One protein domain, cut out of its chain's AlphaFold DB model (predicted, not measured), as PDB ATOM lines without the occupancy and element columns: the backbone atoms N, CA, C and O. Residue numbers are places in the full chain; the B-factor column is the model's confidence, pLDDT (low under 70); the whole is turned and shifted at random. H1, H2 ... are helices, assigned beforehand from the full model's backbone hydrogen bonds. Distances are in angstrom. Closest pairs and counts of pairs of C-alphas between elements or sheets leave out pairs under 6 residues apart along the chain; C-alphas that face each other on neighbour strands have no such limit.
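What this domain is: This is residues 2 to 79 of the 272 residues of the protein "Hypothetical protein" of Alexandrium monilatum (UniProt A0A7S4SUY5). A long helical hairpin, H3 and H4, with a small head at some distance beyond its open end, where the short helices H1 and H2 lie; residues 19 to 26 join the head to H3. At the closed end of the hairpin residues 43 to 48 stick out, of which 43 and 44 belong to H3 and 45 to 48 make the turn to H4. The printed part has 78 residues, with four named helices in the order H1, H2, H3, H4 and no named strand; its class is all helix. The whole is extended, with a radius of gyration of the C-alphas of 19.8 A, and a rod of 63 by 24 by 20 A.

Where its parts are: H1 is residues 2 to 5, beginning at C-alpha 2 (365.523, 230.379, 287.166). H2 is residues 11 to 18. H3 is residues 27 to 44, 26.7 A long from first to last C-alpha. H4, the longest, is residues 49 to 73, 36.2 A long, ending at C-alpha 73 (350.044, 246.030, 284.221).

How they stand to each other: H1 and H2 only just touch, with 3 pairs of C-alphas within 8 A; the closest are those of Val 3 and Ala 14, 5.4 A apart. H2 and H3 are apart. H3 and H4 form a helical hairpin: they touch, at a shallow tilt of 2 degrees, opposite ways, and their closest C-alphas are those of Val 38 and Val 52, 7.3 A apart. H4 touches H3 with residues 49 to 60 alone. H1 and H2 are both apart from H4, and H1 is apart from H3. In H2 and H4 every O i to N i+4 pair is within hydrogen-bond range, in H3 12 of 14; H1 is too short for such a pair, and its one O i to N i+3 pair is within range.

The domain as a whole: The C-alphas farthest apart, those of Gly 8 and Val 47, are 63.4 A apart. The printed part has no cut. The links from H1 to H2 and from H3 to H4 are tight, that from H2 to H3 is short, and no link is long. The mean pLDDT of the printed part is 91.8, and no printed residue is under 70.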
ATOM      1  N   LEU A   2     364.815 230.427 285.871       85.19
ATOM      2  CA  LEU A   2     365.523 230.379 287.166       85.19
ATOM      3  C   LEU A   2     364.820 229.560 288.274       85.19
ATOM      4  O   LEU A   2     365.453 228.716 288.897       85.19
ATOM      5  N   VAL A   3     363.511 229.761 288.472       87.56
ATOM      6  CA  VAL A   3     362.714 229.039 289.490       87.56
ATOM      7  C   VAL A   3     362.648 227.530 289.236       87.56
ATOM      8  O   VAL A   3     362.569 226.746 290.171       87.56
ATOM      9  N   ARG A   4     362.695 227.101 287.967       86.75
ATOM     10  CA  ARG A   4     362.643 225.676 287.600       86.75
ATOM     11  C   ARG A   4     364.022 225.018 287.589       86.75
ATOM     12  O   ARG A   4     364.100 223.807 287.728       86.75
ATOM     13  N   SER A   5     365.091 225.787 287.375       92.31
ATOM     14  CA  SER A   5     366.440 225.245 287.183       92.31
ATOM     15  C   SER A   5     367.265 225.123 288.468       92.31
ATOM     16  O   SER A   5     368.298 224.459 288.445       92.31
ATOM     17  N   ARG A   6     366.839 225.723 289.590       93.75
ATOM     18  CA  ARG A   6     367.551 225.655 290.879       93.75
ATOM     19  C   ARG A   6     366.764 224.844 291.924       93.75
ATOM     20  O   ARG A   6     365.834 225.390 292.511       93.75
ATOM     21  N   PRO A   7     367.151 223.588 292.219       91.19
ATOM     22  CA  PRO A   7     366.408 222.722 293.142       91.19
ATOM     23  C   PRO A   7     366.464 223.170 294.613       91.19
ATOM     24  O   PRO A   7     365.611 222.775 295.396       91.19
ATOM     25  N   GLY A   8     367.438 224.004 294.992       95.00
ATOM     26  CA  GLY A   8     367.556 224.557 296.348       95.00
ATOM     27  C   GLY A   8     366.805 225.872 296.577       95.00
ATOM     28  O   GLY A   8     366.935 226.447 297.651       95.00
ATOM     29  N   MET A   9     366.075 226.386 295.580       94.81
ATOM     30  CA  MET A   9     365.378 227.666 295.710       94.81
ATOM     31  C   MET A   9     364.178 227.529 296.647       94.81
ATOM     32  O   MET A   9     363.268 226.735 296.400       94.81
ATOM     33  N   GLY A  10     364.161 228.325 297.714       93.69
ATOM     34  CA  GLY A  10     363.039 228.344 298.646       93.69
ATOM     35  C   GLY A  10     361.767 228.871 297.977       93.69
ATOM     36  O   GLY A  10     361.822 229.702 297.070       93.69
ATOM     37  N   ARG A  11     360.590 228.451 298.460       90.44
ATOM     38  CA  ARG A  11     359.294 228.935 297.939       90.44
ATOM     39  C   ARG A  11     359.207 230.467 297.922       90.44
ATOM     40  O   ARG A  11     358.700 231.035 296.962       90.44
ATOM     41  N   HIS A  12     359.717 231.126 298.960       86.69
ATOM     42  CA  HIS A  12     359.700 232.584 299.050       86.69
ATOM     43  C   HIS A  12     360.576 233.254 297.983       86.69
ATOM     44  O   HIS A  12     360.138 234.199 297.336       86.69
ATOM     45  N   GLU A  13     361.784 232.738 297.753       91.69
ATOM     46  CA  GLU A  13     362.691 233.239 296.713       91.69
ATOM     47  C   GLU A  13     362.106 233.022 295.316       91.69
ATOM     48  O   GLU A  13     362.197 233.893 294.454       91.69
ATOM     49  N   ALA A  14     361.457 231.874 295.104       92.56
ATOM     50  CA  ALA A  14     360.753 231.579 293.867       92.56
ATOM     51  C   ALA A  14     359.617 232.579 293.610       92.56
ATOM     52  O   ALA A  14     359.485 233.086 292.500       92.56
ATOM     53  N   GLU A  15     358.823 232.896 294.634       89.88
ATOM     54  CA  GLU A  15     357.761 233.901 294.550       89.88
ATOM     55  C   GLU A  15     358.324 235.307 294.291       89.88
ATOM     56  O   GLU A  15     357.812 236.005 293.421       89.88
ATOM     57  N   GLN A  16     359.408 235.705 294.967       88.12
ATOM     58  CA  GLN A  16     360.091 236.977 294.700       88.12
ATOM     59  C   GLN A  16     360.652 237.042 293.272       88.12
ATOM     60  O   GLN A  16     360.545 238.073 292.618       88.12
ATOM     61  N   GLY A  17     361.200 235.939 292.759       89.75
ATOM     62  CA  GLY A  17     361.704 235.850 291.387       89.75
ATOM     63  C   GLY A  17     360.609 235.848 290.314       89.75
ATOM     64  O   GLY A  17     360.903 236.089 289.144       89.75
ATOM     65  N   LEU A  18     359.360 235.565 290.696       89.56
ATOM     66  CA  LEU A  18     358.176 235.699 289.841       89.56
ATOM     67  C   LEU A  18     357.479 237.052 290.013       89.56
ATOM     68  O   LEU A  18     356.639 237.406 289.184       89.56
ATOM     69  N   ALA A  19     357.801 237.798 291.070       89.69
ATOM     70  CA  ALA A  19     357.241 239.114 291.296       89.69
ATOM     71  C   ALA A  19     357.712 240.086 290.210       89.69
ATOM     72  O   ALA A  19     358.854 240.067 289.746       89.69
ATOM     73  N   CYS A  20     356.802 240.965 289.809       91.31
ATOM     74  CA  CYS A  20     357.113 242.046 288.895       91.31
ATOM     75  C   CYS A  20     358.130 243.018 289.513       91.31
ATOM     76  O   CYS A  20     358.088 243.299 290.715       91.31
ATOM     77  N   ALA A  21     359.022 243.572 288.689       92.06
ATOM     78  CA  ALA A  21     359.979 244.574 289.148       92.06
ATOM     79  C   ALA A  21     359.248 245.817 289.700       92.06
ATOM     80  O   ALA A  21     358.172 246.166 289.193       92.06
ATOM     81  N   PRO A  22     359.799 246.489 290.727       91.31
ATOM     82  CA  PRO A  22     359.243 247.747 291.204       91.31
ATOM     83  C   PRO A  22     359.273 248.793 290.087       91.31
ATOM     84  O   PRO A  22     360.137 248.763 289.206       91.31
ATOM     85  N   PHE A  23     358.313 249.716 290.110       92.81
ATOM     86  CA  PHE A  23     358.263 250.794 289.128       92.81
ATOM     87  C   PHE A  23     359.502 251.692 289.257       92.81
ATOM     88  O   PHE A  23     359.785 252.214 290.334       92.81
ATOM     89  N   ASP A  24     360.239 251.854 288.158       90.94
ATOM     90  CA  ASP A  24     361.474 252.635 288.130       90.94
ATOM     91  C   ASP A  24     361.178 254.130 287.970       90.94
ATOM     92  O   ASP A  24     360.508 254.561 287.032       90.94
ATOM     93  N   LEU A  25     361.713 254.921 288.895       89.38
ATOM     94  CA  LEU A  25     361.529 256.366 288.974       89.38
ATOM     95  C   LEU A  25     362.661 257.153 288.312       89.38
ATOM     96  O   LEU A  25     362.554 258.371 288.175       89.38
ATOM     97  N   ASN A  26     363.729 256.491 287.866       89.75
ATOM     98  CA  ASN A  26     364.857 257.164 287.215       89.75
ATOM     99  C   ASN A  26     364.448 257.901 285.933       89.75
ATOM    100  O   ASN A  26     365.064 258.895 285.552       89.75
ATOM    101  N   ARG A  27     363.339 257.483 285.319       89.38
ATOM    102  CA  ARG A  27     362.810 258.073 284.091       89.38
ATOM    103  C   ARG A  27     362.427 259.556 284.214       89.38
ATOM    104  O   ARG A  27     362.447 260.272 283.214       89.38
ATOM    105  N   TYR A  28     362.134 260.050 285.420       89.56
ATOM    106  CA  TYR A  28     361.943 261.488 285.661       89.56
ATOM    107  C   TYR A  28     363.214 262.296 285.353       89.56
ATOM    108  O   TYR A  28     363.139 263.397 284.799       89.56
ATOM    109  N   GLY A  29     364.383 261.739 285.682       93.56
ATOM    110  CA  GLY A  29     365.678 262.331 285.359       93.56
ATOM    111  C   GLY A  29     365.900 262.390 283.851       93.56
ATOM    112  O   GLY A  29     366.189 263.463 283.321       93.56
ATOM    113  N   ASP A  30     365.661 261.281 283.148       94.31
ATOM    114  CA  ASP A  30     365.811 261.203 281.687       94.31
ATOM    115  C   ASP A  30     364.929 262.225 280.961       94.31
ATOM    116  O   ASP A  30     365.379 262.918 280.044       94.31
ATOM    117  N   LEU A  31     363.673 262.367 281.397       95.25
ATOM    118  CA  LEU A  31     362.752 263.361 280.849       95.25
ATOM    119  C   LEU A  31     363.282 264.786 281.058       95.25
ATOM    120  O   LEU A  31     363.283 265.591 280.127       95.25
ATOM    121  N   THR A  32     363.783 265.079 282.260       95.88
ATOM    122  CA  THR A  32     364.354 266.389 282.605       95.88
ATOM    123  C   THR A  32     365.582 266.705 281.747       95.88
ATOM    124  O   THR A  32     365.708 267.819 281.238       95.88
ATOM    125  N   ILE A  33     366.461 265.722 281.530       96.00
ATOM    126  CA  ILE A  33     367.647 265.864 280.676       96.00
ATOM    127  C   ILE A  33     367.235 266.126 279.224       96.00
ATOM    128  O   ILE A  33     367.753 267.055 278.608       96.00
ATOM    129  N   ASN A  34     366.269 265.378 278.686       95.75
ATOM    130  CA  ASN A  34     365.775 265.586 277.321       95.75
ATOM    131  C   ASN A  34     365.195 266.994 277.125       95.75
ATOM    132  O   ASN A  34     365.483 267.651 276.123       95.75
ATOM    133  N   VAL A  35     364.428 267.491 278.100       96.88
ATOM    134  CA  VAL A  35     363.914 268.869 278.089       96.88
ATOM    135  C   VAL A  35     365.064 269.880 278.131       96.88
ATOM    136  O   VAL A  35     365.083 270.813 277.328       96.88
ATOM    137  N   ALA A  36     366.053 269.683 279.006       97.31
ATOM    138  CA  ALA A  36     367.221 270.559 279.094       97.31
ATOM    139  C   ALA A  36     368.022 270.595 277.780       97.31
ATOM    140  O   ALA A  36     368.408 271.673 277.335       97.31
ATOM    141  N   LEU A  37     368.213 269.449 277.115       95.56
ATOM    142  CA  LEU A  37     368.879 269.370 275.812       95.56
ATOM    143  C   LEU A  37     368.135 270.177 274.742       95.56
ATOM    144  O   LEU A  37     368.759 270.948 274.015       95.56
ATOM    145  N   VAL A  38     366.805 270.067 274.674       95.94
ATOM    146  CA  VAL A  38     366.002 270.858 273.727       95.94
ATOM    147  C   VAL A  38     366.093 272.355 274.027       95.94
ATOM    148  O   VAL A  38     366.215 273.156 273.102       95.94
ATOM    149  N   ILE A  39     366.115 272.747 275.303       96.44
ATOM    150  CA  ILE A  39     366.309 274.146 275.699       96.44
ATOM    151  C   ILE A  39     367.696 274.647 275.283       96.44
ATOM    152  O   ILE A  39     367.811 275.749 274.753       96.44
ATOM    153  N   LEU A  40     368.748 273.839 275.441       94.88
ATOM    154  CA  LEU A  40     370.094 274.202 274.988       94.88
ATOM    155  C   LEU A  40     370.155 274.410 273.466       94.88
ATOM    156  O   LEU A  40     370.826 275.333 273.000       94.88
ATOM    157  N   LEU A  41     369.399 273.635 272.681       93.88
ATOM    158  CA  LEU A  41     369.295 273.840 271.230       93.88
ATOM    159  C   LEU A  41     368.680 275.203 270.860       93.88
ATOM    160  O   LEU A  41     368.982 275.732 269.785       93.88
ATOM    161  N   LEU A  42     367.885 275.829 271.739       92.62
ATOM    162  CA  LEU A  42     367.325 277.167 271.503       92.62
ATOM    163  C   LEU A  42     368.402 278.260 271.416       92.62
ATOM    164  O   LEU A  42     368.196 279.263 270.719       92.62
ATOM    165  N   PHE A  43     369.569 278.075 272.044       91.12
ATOM    166  CA  PHE A  43     370.695 279.002 271.869       91.12
ATOM    167  C   PHE A  43     371.153 279.048 270.409       91.12
ATOM    168  O   PHE A  43     371.360 280.133 269.866       91.12
ATOM    169  N   LEU A  44     371.199 277.891 269.745       88.44
ATOM    170  CA  LEU A  44     371.695 277.749 268.375       88.44
ATOM    171  C   LEU A  44     370.673 278.148 267.303       88.44
ATOM    172  O   LEU A  44     371.060 278.345 266.158       88.44
ATOM    173  N   THR A  45     369.393 278.310 267.657       75.25
ATOM    174  CA  THR A  45     368.268 278.623 266.752       75.25
ATOM    175  C   THR A  45     368.369 278.014 265.355       75.25
ATOM    176  O   THR A  45     368.839 278.641 264.407       75.25
ATOM    177  N   SER A  46     367.837 276.806 265.207       76.81
ATOM    178  CA  SER A  46     367.576 276.229 263.895       76.81
ATOM    179  C   SER A  46     366.275 276.791 263.306       76.81
ATOM    180  O   SER A  46     365.313 277.066 264.026       76.81
ATOM    181  N   VAL A  47     366.220 276.915 261.977       84.44
ATOM    182  CA  VAL A  47     364.991 277.266 261.229       84.44
ATOM    183  C   VAL A  47     363.861 276.257 261.509       84.44
ATOM    184  O   VAL A  47     362.683 276.593 261.467       84.44
ATOM    185  N   ASN A  48     364.226 275.032 261.893       91.38
ATOM    186  CA  ASN A  48     363.318 273.912 262.131       91.38
ATOM    187  C   ASN A  48     363.042 273.659 263.625       91.38
ATOM    188  O   ASN A  48     362.798 272.520 264.016       91.38
ATOM    189  N   MET A  49     363.079 274.689 264.480       90.19
ATOM    190  CA  MET A  49     362.879 274.518 265.928       90.19
ATOM    191  C   MET A  49     361.538 273.858 266.277       90.19
ATOM    192  O   MET A  49     361.460 273.023 267.176       90.19
ATOM    193  N   TRP A  50     360.487 274.184 265.526       92.75
ATOM    194  CA  TRP A  50     359.156 273.629 265.747       92.75
ATOM    195  C   TRP A  50     359.124 272.098 265.592       92.75
ATOM    196  O   TRP A  50     358.439 271.435 266.365       92.75
ATOM    197  N   TRP A  51     359.918 271.523 264.677       95.62
ATOM    198  CA  TRP A  51     360.056 270.069 264.520       95.62
ATOM    199  C   TRP A  51     360.722 269.415 265.731       95.62
ATOM    200  O   TRP A  51     360.334 268.315 266.128       95.62
ATOM    201  N   VAL A  52     361.705 270.085 266.341       94.25
ATOM    202  CA  VAL A  52     362.367 269.598 267.560       94.25
ATOM    203  C   VAL A  52     361.379 269.608 268.726       94.25
ATOM    204  O   VAL A  52     361.232 268.598 269.410       94.25
ATOM    205  N   CYS A  53     360.637 270.706 268.904       93.56
ATOM    206  CA  CYS A  53     359.584 270.800 269.917       93.56
ATOM    207  C   CYS A  53     358.477 269.757 269.700       93.56
ATOM    208  O   CYS A  53     358.035 269.129 270.659       93.56
ATOM    209  N   PHE A  54     358.058 269.529 268.453       95.69
ATOM    210  CA  PHE A  54     357.061 268.513 268.110       95.69
ATOM    211  C   PHE A  54     357.561 267.090 268.396       95.69
ATOM    212  O   PHE A  54     356.830 266.278 268.965       95.69
ATOM    213  N   THR A  55     358.821 266.795 268.062       95.69
ATOM    214  CA  THR A  55     359.455 265.505 268.372       95.69
ATOM    215  C   THR A  55     359.551 265.283 269.881       95.69
ATOM    216  O   THR A  55     359.230 264.193 270.347       95.69
ATOM    217  N   LEU A  56     359.921 266.313 270.655       95.31
ATOM    218  CA  LEU A  56     359.931 266.251 272.120       95.31
ATOM    219  C   LEU A  56     358.526 266.002 272.680       95.31
ATOM    220  O   LEU A  56     358.346 265.142 273.531       95.31
ATOM    221  N   LEU A  57     357.512 266.723 272.195       96.19
ATOM    222  CA  LEU A  57     356.132 266.521 272.641       96.19
ATOM    223  C   LEU A  57     355.663 265.090 272.355       96.19
ATOM    224  O   LEU A  57     355.105 264.427 273.228       96.19
ATOM    225  N   THR A  58     355.932 264.601 271.145       96.50
ATOM    226  CA  THR A  58     355.576 263.240 270.732       96.50
ATOM    227  C   THR A  58     356.289 262.199 271.595       96.50
ATOM    228  O   THR A  58     355.653 261.248 272.047       96.50
ATOM    229  N   SER A  59     357.582 262.380 271.888       96.25
ATOM    230  CA  SER A  59     358.320 261.452 272.748       96.25
ATOM    231  C   SER A  59     357.792 261.459 274.185       96.25
ATOM    232  O   SER A  59     357.600 260.384 274.749       96.25
ATOM    233  N   CYS A  60     357.453 262.623 274.749       95.06
ATOM    234  CA  CYS A  60     356.815 262.728 276.065       95.06
ATOM    235  C   CYS A  60     355.473 261.980 276.119       95.06
ATOM    236  O   CYS A  60     355.216 261.259 277.082       95.06
ATOM    237  N   LEU A  61     354.635 262.105 275.082       94.81
ATOM    238  CA  LEU A  61     353.348 261.402 275.000       94.81
ATOM    239  C   LEU A  61     353.525 259.882 274.927       94.81
ATOM    240  O   LEU A  61     352.826 259.145 275.623       94.81
ATOM    241  N   VAL A  62     354.479 259.406 274.124       95.62
ATOM    242  CA  VAL A  62     354.795 257.973 274.018       95.62
ATOM    243  C   VAL A  62     355.323 257.431 275.347       95.62
ATOM    244  O   VAL A  62     354.879 256.375 275.796       95.62
ATOM    245  N   ILE A  63     356.233 258.159 276.000       95.06
ATOM    246  CA  ILE A  63     356.781 257.798 277.314       95.06
ATOM    247  C   ILE A  63     355.662 257.718 278.354       95.06
ATOM    248  O   ILE A  63     355.580 256.723 279.071       95.06
ATOM    249  N   TYR A  64     354.778 258.715 278.394       92.81
ATOM    250  CA  TYR A  64     353.638 258.742 279.307       92.81
ATOM    251  C   TYR A  64     352.707 257.544 279.094       92.81
ATOM    252  O   TYR A  64     352.389 256.838 280.049       92.81
ATOM    253  N   ALA A  65     352.312 257.267 277.847       92.75
ATOM    254  CA  ALA A  65     351.445 256.133 277.529       92.75
ATOM    255  C   ALA A  65     352.086 254.792 277.927       92.75
ATOM    256  O   ALA A  65     351.427 253.922 278.503       92.75
ATOM    257  N   TRP A  66     353.385 254.634 277.663       94.50
ATOM    258  CA  TRP A  66     354.130 253.431 278.021       94.50
ATOM    259  C   TRP A  66     354.293 253.261 279.534       94.50
ATOM    260  O   TRP A  66     354.124 252.155 280.047       94.50
ATOM    261  N   ASP A  67     354.588 254.333 280.269       94.19
ATOM    262  CA  ASP A  67     354.688 254.276 281.729       94.19
ATOM    263  C   ASP A  67     353.353 254.027 282.391       94.19
ATOM    264  O   ASP A  67     353.292 253.236 283.326       94.19
ATOM    265  N   HIS A  68     352.285 254.627 281.878       90.50
ATOM    266  CA  HIS A  68     350.941 254.354 282.352       90.50
ATOM    267  C   HIS A  68     350.597 252.866 282.195       90.50
ATOM    268  O   HIS A  68     350.176 252.214 283.152       90.50
ATOM    269  N   PHE A  69     350.877 252.288 281.022       92.44
ATOM    270  CA  PHE A  69     350.700 250.857 280.788       92.44
ATOM    271  C   PHE A  69     351.560 249.999 281.731       92.44
ATOM    272  O   PHE A  69     351.052 249.072 282.367       92.44
ATOM    273  N   ARG A  70     352.857 250.311 281.864       93.56
ATOM    274  CA  ARG A  70     353.768 249.570 282.750       93.56
ATOM    275  C   ARG A  70     353.349 249.655 284.207       93.56
ATOM    276  O   ARG A  70     353.384 248.639 284.891       93.56
ATOM    277  N   PHE A  71     352.952 250.832 284.670       91.88
ATOM    278  CA  PHE A  71     352.532 251.057 286.045       91.88
ATOM    279  C   PHE A  71     351.303 250.217 286.401       91.88
ATOM    280  O   PHE A  71     351.287 249.572 287.443       91.88
ATOM    281  N   LEU A  72     350.311 250.158 285.507       89.88
ATOM    282  CA  LEU A  72     349.071 249.422 285.753       89.88
ATOM    283  C   LEU A  72     349.196 247.903 285.579       89.88
ATOM    284  O   LEU A  72     348.453 247.154 286.212       89.88
ATOM    285  N   ARG A  73     350.067 247.434 284.675       88.75
ATOM    286  CA  ARG A  73     350.044 246.030 284.221       88.75
ATOM    287  C   ARG A  73     351.334 245.253 284.457       88.75
ATOM    288  O   ARG A  73     351.288 244.027 284.457       88.75
ATOM    289  N   VAL A  74     352.469 245.929 284.618       93.19
ATOM    290  CA  VAL A  74     353.795 245.287 284.632       93.19
ATOM    291  C   VAL A  74     354.559 245.540 285.924       93.19
ATOM    292  O   VAL A  74     355.437 244.756 286.251       93.19
ATOM    293  N   ALA A  75     354.284 246.622 286.649       93.44
ATOM    294  CA  ALA A  75     354.989 246.944 287.881       93.44
ATOM    295  C   ALA A  75     354.378 246.217 289.085       93.44
ATOM    296  O   ALA A  75     353.168 246.002 289.159       93.44
ATOM    297  N   SER A  76     355.217 245.864 290.059       91.25
ATOM    298  CA  SER A  76     354.712 245.485 291.378       91.25
ATOM    299  C   SER A  76     354.135 246.695 292.112       91.25
ATOM    300  O   SER A  76     354.472 247.848 291.829       91.25
ATOM    301  N   ARG A  77     353.251 246.421 293.078       84.94
ATOM    302  CA  ARG A  77     352.639 247.439 293.934       84.94
ATOM    303  C   ARG A  77     353.731 248.260 294.625       84.94
ATOM    304  O   ARG A  77     354.451 247.743 295.476       84.94
ATOM    305  N   SER A  78     353.819 249.541 294.289       86.56
ATOM    306  CA  SER A  78     354.667 250.515 294.971       86.56
ATOM    307  C   SER A  78     353.829 251.394 295.901       86.56
ATOM    308  O   SER A  78     352.647 251.642 295.659       86.56
ATOM    309  N   CYS A  79     354.431 251.851 296.999       81.56
ATOM    310  CA  CYS A  79     353.788 252.758 297.945       81.56
ATOM    311  C   CYS A  79     354.427 254.144 297.837       81.56
ATOM    312  O   CYS A  79     355.589 254.325 298.198       81.56
TER     313      CYS A  79